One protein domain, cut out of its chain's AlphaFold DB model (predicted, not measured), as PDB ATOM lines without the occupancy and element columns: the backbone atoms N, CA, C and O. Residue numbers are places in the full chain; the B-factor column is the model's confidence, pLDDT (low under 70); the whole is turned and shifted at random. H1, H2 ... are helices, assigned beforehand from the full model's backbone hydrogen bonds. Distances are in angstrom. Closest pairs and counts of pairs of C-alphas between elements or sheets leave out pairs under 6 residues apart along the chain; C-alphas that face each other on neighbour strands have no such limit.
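AT A GLANCE: This is residues 2 to 67 of the 67 residues of an uncharacterized protein of Nocardioidaceae bacterium (UniProt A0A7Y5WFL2). Two crossed helices, H1 and H2, and the first part of the long helix H3 make a small compact body, from which residues 55 to 67 stick out as an arm. The printed part has 66 residues with three named helices, H1, H2, H3 in order, and no named strand: all helix. It is only just loose, close to compact, with a radius of gyration of the C-alphas of 13.3 A, and spans 41 by 24 by 19 A.

IN THESE COORDINATES: H1, residues 2 to 15, begins at C-alpha 2 (42.003, 29.983, 96.618) and is 19.9 A long. H2 is residues 26 to 35, 14.3 A. H3, residues 43 to 65, runs 33.1 A to C-alpha 65 (23.841, 32.797, 84.589).

HOW THE PARTS SIT: H1 and H2 touch, closest at the C-alphas of Ala 10 and Val 32, 5.5 A, at a steep tilt of 58 degrees, opposite ways. H2 touches residues 43 to 46 of H3, about perpendicular at 77 degrees; the closest C-alphas, of Ala 30 and Ser 43, are 5.2 A apart. H1, with residues 3 to 4 alone, only just touches H3, with 3 pairs of C-alphas within 8 A; the closest are those of Thr 3 and Tyr 50, 7.1 A. In H1, H2 and H3 every O i to N i+4 pair is within hydrogen-bond range.

THE WHOLE: The C-alphas farthest apart, of Pro 40 and Glu 67, are 41.3 A apart. The printed part has no cut, both links are short, and no printed residue is under 70 in pLDDT.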
ATOM      1  N   ARG A   2      40.884  30.357  95.712       96.56
ATOM      2  CA  ARG A   2      42.003  29.983  96.618       96.56
ATOM      3  C   ARG A   2      42.225  28.474  96.797       96.56
ATOM      4  O   ARG A   2      43.347  28.010  96.646       96.56
ATOM      5  N   THR A   3      41.167  27.704  97.066       95.81
ATOM      6  CA  THR A   3      41.250  26.237  97.214       95.81
ATOM      7  C   THR A   3      41.786  25.552  95.955       95.81
ATOM      8  O   THR A   3      42.696  24.734  96.043       95.81
ATOM      9  N   ALA A   4      41.260  25.915  94.781       95.81
ATOM     10  CA  ALA A   4      41.681  25.345  93.504       95.81
ATOM     11  C   ALA A   4      43.128  25.731  93.161       95.81
ATOM     12  O   ALA A   4      43.923  24.864  92.806       95.81
ATOM     13  N   SER A   5      43.489  27.005  93.338       96.75
ATOM     14  CA  SER A   5      44.858  27.489  93.124       96.75
ATOM     15  C   SER A   5      45.853  26.793  94.056       96.75
ATOM     16  O   SER A   5      46.898  26.336  93.606       96.75
ATOM     17  N   GLY A   6      45.513  26.635  95.339       97.31
ATOM     18  CA  GLY A   6      46.361  25.941  96.308       97.31
ATOM     19  C   GLY A   6      46.602  24.470  95.956       97.31
ATOM     20  O   GLY A   6      47.725  23.992  96.083       97.31
ATOM     21  N   LEU A   7      45.577  23.759  95.469       97.44
ATOM     22  CA  LEU A   7      45.716  22.367  95.028       97.44
ATOM     23  C   LEU A   7      46.531  22.231  93.740       97.44
ATOM     24  O   LEU A   7      47.355  21.322  93.651       97.44
ATOM     25  N   ARG A   8      46.361  23.139  92.770       97.56
ATOM     26  CA  ARG A   8      47.216  23.173  91.570       97.56
ATOM     27  C   ARG A   8      48.673  23.429  91.936       97.56
ATOM     28  O   ARG A   8      49.539  22.682  91.499       97.56
ATOM     29  N   ASN A   9      48.938  24.406  92.803       98.00
ATOM     30  CA  ASN A   9      50.298  24.713  93.251       98.00
ATOM     31  C   ASN A   9      50.945  23.519  93.966       98.00
ATOM     32  O   ASN A   9      52.069  23.153  93.636       98.00
ATOM     33  N   ALA A  10      50.226  22.871  94.888       98.25
ATOM     34  CA  ALA A  10      50.716  21.668  95.560       98.25
ATOM     35  C   ALA A  10      50.954  20.511  94.572       98.25
ATOM     36  O   ALA A  10      51.948  19.799  94.680       98.25
ATOM     37  N   THR A  11      50.092  20.351  93.566       98.25
ATOM     38  CA  THR A  11      50.281  19.341  92.513       98.25
ATOM     39  C   THR A  11      51.541  19.616  91.693       98.25
ATOM     40  O   THR A  11      52.328  18.701  91.463       98.25
ATOM     41  N   THR A  12      51.775  20.870  91.300       98.25
ATOM     42  CA  THR A  12      53.003  21.273  90.603       98.25
ATOM     43  C   THR A  12      54.245  20.991  91.449       98.25
ATOM     44  O   THR A  12      55.220  20.465  90.923       98.25
ATOM     45  N   GLN A  13      54.199  21.273  92.758       97.88
ATOM     46  CA  GLN A  13      55.304  20.990  93.683       97.88
ATOM     47  C   GLN A  13      55.616  19.491  93.778       97.88
ATOM     48  O   GLN A  13      56.778  19.113  93.707       97.88
ATOM     49  N   VAL A  14      54.595  18.633  93.886       98.25
ATOM     50  CA  VAL A  14      54.787  17.172  93.972       98.25
ATOM     51  C   VAL A  14      55.339  16.589  92.675       98.25
ATOM     52  O   VAL A  14      56.180  15.697  92.710       98.25
ATOM     53  N   ARG A  15      54.851  17.059  91.522       96.88
ATOM     54  CA  ARG A  15      55.151  16.435  90.222       96.88
ATOM     55  C   ARG A  15      56.333  17.061  89.486       96.88
ATOM     56  O   ARG A  15      56.747  16.522  88.465       96.88
ATOM     57  N   GLY A  16      56.809  18.226  89.926       97.44
ATOM     58  CA  GLY A  16      57.831  19.006  89.222       97.44
ATOM     59  C   GLY A  16      57.369  19.578  87.875       97.44
ATOM     60  O   GLY A  16      58.190  20.043  87.091       97.44
ATOM     61  N   ARG A  17      56.065  19.534  87.575       95.94
ATOM     62  CA  ARG A  17      55.486  20.035  86.322       95.94
ATOM     63  C   ARG A  17      54.051  20.523  86.519       95.94
ATOM     64  O   ARG A  17      53.340  19.944  87.346       95.94
ATOM     65  N   PRO A  18      53.600  21.528  85.749       94.06
ATOM     66  CA  PRO A  18      52.230  22.020  85.830       94.06
ATOM     67  C   PRO A  18      51.192  20.919  85.582       94.06
ATOM     68  O   PRO A  18      51.378  20.040  84.734       94.06
ATOM     69  N   ALA A  19      50.084  20.981  86.320       92.88
ATOM     70  CA  ALA A  19      48.917  20.140  86.097       92.88
ATOM     71  C   ALA A  19      47.634  20.855  86.536       92.88
ATOM     72  O   ALA A  19      47.592  21.508  87.578       92.88
ATOM     73  N   ASP A  20      46.566  20.660  85.762       91.94
ATOM     74  CA  ASP A  20      45.261  21.276  86.023       91.94
ATOM     75  C   ASP A  20      44.258  20.345  86.708       91.94
ATOM     76  O   ASP A  20      43.161  20.778  87.065       91.94
ATOM     77  N   SER A  21      44.641  19.082  86.904       93.69
ATOM     78  CA  SER A  21      43.846  18.033  87.543       93.69
ATOM     79  C   SER A  21      44.584  17.453  88.743       93.69
ATOM     80  O   SER A  21      45.815  17.379  88.742       93.69
ATOM     81  N   LEU A  22      43.827  16.999  89.743       94.81
ATOM     82  CA  LEU A  22      44.392  16.274  90.880       94.81
ATOM     83  C   LEU A  22      45.073  14.973  90.416       94.81
ATOM     84  O   LEU A  22      44.588  14.333  89.476       94.81
ATOM     85  N   PRO A  23      46.167  14.550  91.076       96.06
ATOM     86  CA  PRO A  23      46.799  13.269  90.795       96.06
ATOM     87  C   PRO A  23      45.839  12.085  90.945       96.06
ATOM     88  O   PRO A  23      45.072  12.006  91.908       96.06
ATOM     89  N   ARG A  24      45.916  11.138  90.003       95.12
ATOM     90  CA  ARG A  24      45.239   9.835  90.116       95.12
ATOM     91  C   ARG A  24      46.084   8.804  90.857       95.12
ATOM     92  O   ARG A  24      45.517   7.905  91.466       95.12
ATOM     93  N   ASP A  25      47.408   8.947  90.810       97.12
ATOM     94  CA  ASP A  25      48.315   8.095  91.572       97.12
ATOM     95  C   ASP A  25      48.113   8.336  93.085       97.12
ATOM     96  O   ASP A  25      48.173   9.491  93.529       97.12
ATOM     97  N   PRO A  26      47.860   7.289  93.891       96.81
ATOM     98  CA  PRO A  26      47.594   7.447  95.320       96.81
ATOM     99  C   PRO A  26      48.760   8.054  96.109       96.81
ATOM    100  O   PRO A  26      48.519   8.767  97.083       96.81
ATOM    101  N   ARG A  27      50.012   7.803  95.701       97.62
ATOM    102  CA  ARG A  27      51.205   8.335  96.375       97.62
ATOM    103  C   ARG A  27      51.369   9.818  96.070       97.62
ATOM    104  O   ARG A  27      51.539  10.607  96.997       97.62
ATOM    105  N   GLU A  28      51.227  10.212  94.801       98.06
ATOM    106  CA  GLU A  28      51.197  11.629  94.413       98.06
ATOM    107  C   GLU A  28      50.058  12.364  95.149       98.06
ATOM    108  O   GLU A  28      50.264  13.441  95.710       98.06
ATOM    109  N   ARG A  29      48.857  11.772  95.209       98.00
ATOM    110  CA  ARG A  29      47.694  12.373  95.883       98.00
ATOM    111  C   ARG A  29      47.901  12.522  97.392       98.00
ATOM    112  O   ARG A  29      47.525  13.551  97.953       98.00
ATOM    113  N   ALA A  30      48.511  11.534  98.045       98.38
ATOM    114  CA  ALA A  30      48.869  11.610  99.460       98.38
ATOM    115  C   ALA A  30      49.906  12.712  99.735       98.38
ATOM    116  O   ALA A  30      49.752  13.459 100.699       98.38
ATOM    117  N   ALA A  31      50.909  12.872  98.865       98.44
ATOM    118  CA  ALA A  31      51.889  13.951  98.977       98.44
ATOM    119  C   ALA A  31      51.239  15.340  98.825       98.44
ATOM    120  O   ALA A  31      51.520  16.247  99.609       98.44
ATOM    121  N   VAL A  32      50.305  15.501  97.879       98.50
ATOM    122  CA  VAL A  32      49.528  16.746  97.739       98.50
ATOM    123  C   VAL A  32      48.716  17.023  99.006       98.50
ATOM    124  O   VAL A  32      48.735  18.145  99.511       98.50
ATOM    125  N   ALA A  33      48.041  16.010  99.555       98.50
ATOM    126  CA  ALA A  33      47.274  16.143 100.792       98.50
ATOM    127  C   ALA A  33      48.158  16.574 101.972       98.50
ATOM    128  O   ALA A  33      47.787  17.485 102.715       98.50
ATOM    129  N   HIS A  34      49.360  16.007 102.080       98.38
ATOM    130  CA  HIS A  34      50.334  16.379 103.098       98.38
ATOM    131  C   HIS A  34      50.758  17.855 102.997       98.38
ATOM    132  O   HIS A  34      50.663  18.582 103.983       98.38
ATOM    133  N   ILE A  35      51.110  18.347 101.799       98.25
ATOM    134  CA  ILE A  35      51.437  19.773 101.567       98.25
ATOM    135  C   ILE A  35      50.266  20.694 101.947       98.25
ATOM    136  O   ILE A  35      50.452  21.835 102.373       98.25
ATOM    137  N   ARG A  36      49.028  20.218 101.790       97.94
ATOM    138  CA  ARG A  36      47.818  20.966 102.156       97.94
ATOM    139  C   ARG A  36      47.454  20.870 103.642       97.94
ATOM    140  O   ARG A  36      46.468  21.493 104.032       97.94
ATOM    141  N   GLY A  37      48.245  20.162 104.446       98.12
ATOM    142  CA  GLY A  37      48.066  20.029 105.892       98.12
ATOM    143  C   GLY A  37      47.070  18.946 106.308       98.12
ATOM    144  O   GLY A  37      46.626  18.941 107.453       98.12
ATOM    145  N   TYR A  38      46.690  18.037 105.404       98.44
ATOM    146  CA  TYR A  38      45.853  16.896 105.773       98.44
ATOM    147  C   TYR A  38      46.696  15.838 106.503       98.44
ATOM    148  O   TYR A  38      47.839  15.588 106.104       98.44
ATOM    149  N   PRO A  39      46.146  15.180 107.541       97.88
ATOM    150  CA  PRO A  39      46.825  14.074 108.208       97.88
ATOM    151  C   PRO A  39      47.131  12.899 107.260       97.88
ATOM    152  O   PRO A  39      46.467  12.742 106.227       97.88
ATOM    153  N   PRO A  40      48.085  12.019 107.618       96.88
ATOM    154  CA  PRO A  40      48.309  10.771 106.894       96.88
ATOM    155  C   PRO A  40      47.009   9.970 106.720       96.88
ATOM    156  O   PRO A  40      46.184   9.901 107.628       96.88
ATOM    157  N   GLY A  41      46.810   9.391 105.534       96.94
ATOM    158  CA  GLY A  41      45.599   8.629 105.202       96.94
ATOM    159  C   GLY A  41      44.363   9.470 104.849       96.94
ATOM    160  O   GLY A  41      43.355   8.904 104.449       96.94
ATOM    161  N   GLN A  42      44.421  10.806 104.920       98.12
ATOM    162  CA  GLN A  42      43.274  11.693 104.653       98.12
ATOM    163  C   GLN A  42      43.286  12.307 103.241       98.12
ATOM    164  O   GLN A  42      42.778  13.410 103.023       98.12
ATOM    165  N   SER A  43      43.880  11.618 102.262       98.12
ATOM    166  CA  SER A  43      43.943  12.124 100.883       98.12
ATOM    167  C   SER A  43      42.569  12.143 100.206       98.12
ATOM    168  O   SER A  43      42.291  13.052  99.428       98.12
ATOM    169  N   ASP A  44      41.679  11.215 100.560       97.81
ATOM    170  CA  ASP A  44      40.305  11.184 100.049       97.81
ATOM    171  C   ASP A  44      39.458  12.312 100.651       97.81
ATOM    172  O   ASP A  44      38.761  13.012  99.919       97.81
ATOM    173  N   ARG A  45      39.635  12.617 101.946       98.19
ATOM    174  CA  ARG A  45      39.015  13.790 102.581       98.19
ATOM    175  C   ARG A  45      39.397  15.094 101.874       98.19
ATOM    176  O   ARG A  45      38.543  15.953 101.673       98.19
ATOM    177  N   MET A  46      40.657  15.245 101.458       98.25
ATOM    178  CA  MET A  46      41.083  16.399 100.656       98.25
ATOM    179  C   MET A  46      40.313  16.490  99.330       98.25
ATOM    180  O   MET A  46      39.924  17.590  98.923       98.25
ATOM    181  N   VAL A  47      40.107  15.361  98.644       97.75
ATOM    182  CA  VAL A  47      39.341  15.318  97.389       97.75
ATOM    183  C   VAL A  47      37.887  15.709  97.642       97.75
ATOM    184  O   VAL A  47      37.351  16.546  96.916       97.75
ATOM    185  N   ASP A  48      37.268  15.182  98.693       98.12
ATOM    186  CA  ASP A  48      35.886  15.504  99.048       98.12
ATOM    187  C   ASP A  48      35.702  16.983  99.390       98.12
ATOM    188  O   ASP A  48      34.754  17.622  98.919       98.12
ATOM    189  N   ASP A  49      36.633  17.557 100.152       97.94
ATOM    190  CA  ASP A  49      36.634  18.976 100.501       97.94
ATOM    191  C   ASP A  49      36.765  19.851  99.241       97.94
ATOM    192  O   ASP A  49      36.035  20.838  99.088       97.94
ATOM    193  N   TYR A  50      37.630  19.464  98.297       97.06
ATOM    194  CA  TYR A  50      37.746  20.121  96.995       97.06
ATOM    195  C   TYR A  50      36.441  20.046  96.192       97.06
ATOM    196  O   TYR A  50      35.937  21.083  95.751       97.06
ATOM    197  N   LEU A  51      35.866  18.849  96.046       97.19
ATOM    198  CA  LEU A  51      34.625  18.627  95.301       97.19
ATOM    199  C   LEU A  51      33.434  19.356  95.930       97.19
ATOM    200  O   LEU A  51      32.567  19.867  95.223       97.19
ATOM    201  N   ARG A  52      33.366  19.438  97.262       98.00
ATOM    202  CA  ARG A  52      32.329  20.206  97.964       98.00
ATOM    203  C   ARG A  52      32.411  21.690  97.610       98.00
ATOM    204  O   ARG A  52      31.396  22.275  97.236       98.00
ATOM    205  N   VAL A  53      33.607  22.276  97.671       97.31
ATOM    206  CA  VAL A  53      33.820  23.695  97.345       97.31
ATOM    207  C   VAL A  53      33.510  23.988  95.874       97.31
ATOM    208  O   VAL A  53      32.863  24.994  95.578       97.31
ATOM    209  N   THR A  54      33.924  23.127  94.941       96.50
ATOM    210  CA  THR A  54      33.657  23.345  93.509       96.50
ATOM    211  C   THR A  54      32.185  23.157  93.151       96.50
ATOM    212  O   THR A  54      31.661  23.952  92.373       96.50
ATOM    213  N   ARG A  55      31.475  22.202  93.769       97.88
ATOM    214  CA  ARG A  55      30.015  22.060  93.616       97.88
ATOM    215  C   ARG A  55      29.257  23.286  94.118       97.88
ATOM    216  O   ARG A  55      28.332  23.737  93.451       97.88
ATOM    217  N   GLN A  56      29.653  23.853  95.259       97.75
ATOM    218  CA  GLN A  56      29.044  25.088  95.760       97.75
ATOM    219  C   GLN A  56      29.270  26.252  94.789       97.75
ATOM    220  O   GLN A  56      28.327  26.969  94.468       97.75
ATOM    221  N   ALA A  57      30.500  26.416  94.293       97.81
ATOM    222  CA  ALA A  57      30.800  27.436  93.295       97.81
ATOM    223  C   ALA A  57      29.964  27.241  92.019       97.81
ATOM    224  O   ALA A  57      29.434  28.214  91.490       97.81
ATOM    225  N   ARG A  58      29.788  25.992  91.566       97.31
ATOM    226  CA  ARG A  58      28.969  25.678  90.393       97.31
ATOM    227  C   ARG A  58      27.508  26.086  90.581       97.31
ATOM    228  O   ARG A  58      26.984  26.761  89.711       97.31
ATOM    229  N   ARG A  59      26.900  25.787  91.734       98.31
ATOM    230  CA  ARG A  59      25.519  26.211  92.046       98.31
ATOM    231  C   ARG A  59      25.336  27.729  91.991       98.31
ATOM    232  O   ARG A  59      24.318  28.203  91.512       98.31
ATOM    233  N   VAL A  60      26.318  28.492  92.475       98.12
ATOM    234  CA  VAL A  60      26.272  29.963  92.397       98.12
ATOM    235  C   VAL A  60      26.331  30.437  90.946       98.12
ATOM    236  O   VAL A  60      25.594  31.346  90.590       98.12
ATOM    237  N   VAL A  61      27.186  29.826  90.122       98.19
ATOM    238  CA  VAL A  61      27.269  30.131  88.685       98.19
ATOM    239  C   VAL A  61      25.954  29.787  87.990       98.19
ATOM    240  O   VAL A  61      25.410  30.636  87.300       98.19
ATOM    241  N   ASP A  62      25.411  28.592  88.208       98.44
ATOM    242  CA  ASP A  62      24.154  28.179  87.576       98.44
ATOM    243  C   ASP A  62      23.017  29.157  87.903       98.44
ATOM    244  O   ASP A  62      22.387  29.669  86.986       98.44
ATOM    245  N   ARG A  63      22.861  29.545  89.175       97.81
ATOM    246  CA  ARG A  63      21.858  30.538  89.593       97.81
ATOM    247  C   ARG A  63      22.046  31.928  88.976       97.81
ATOM    248  O   ARG A  63      21.083  32.656  88.802       97.81
ATOM    249  N   LEU A  64      23.287  32.363  88.757       98.19
ATOM    250  CA  LEU A  64      23.560  33.726  88.276       98.19
ATOM    251  C   LEU A  64      23.495  33.856  86.758       98.19
ATOM    252  O   LEU A  64      23.339  34.970  86.264       98.19
ATOM    253  N   PHE A  65      23.698  32.757  86.037       98.06
ATOM    254  CA  PHE A  65      23.841  32.797  84.589       98.06
ATOM    255  C   PHE A  65      22.754  32.011  83.858       98.06
ATOM    256  O   PHE A  65      22.426  32.410  82.747       98.06
ATOM    257  N   TRP A  66      22.209  30.934  84.439       95.25
ATOM    258  CA  TRP A  66      21.370  29.962  83.722       95.25
ATOM    259  C   TRP A  66      19.985  29.684  84.326       95.25
ATOM    260  O   TRP A  66      19.150  29.147  83.600       95.25
ATOM    261  N   GLU A  67      19.740  30.000  85.601       83.38
ATOM    262  CA  GLU A  67      18.369  30.128  86.145       83.38
ATOM    263  C   GLU A  67      17.740  31.454  85.696       83.38
ATOM    264  O   GLU A  67      16.552  31.424  85.304       83.38
TER     265      GLU A  67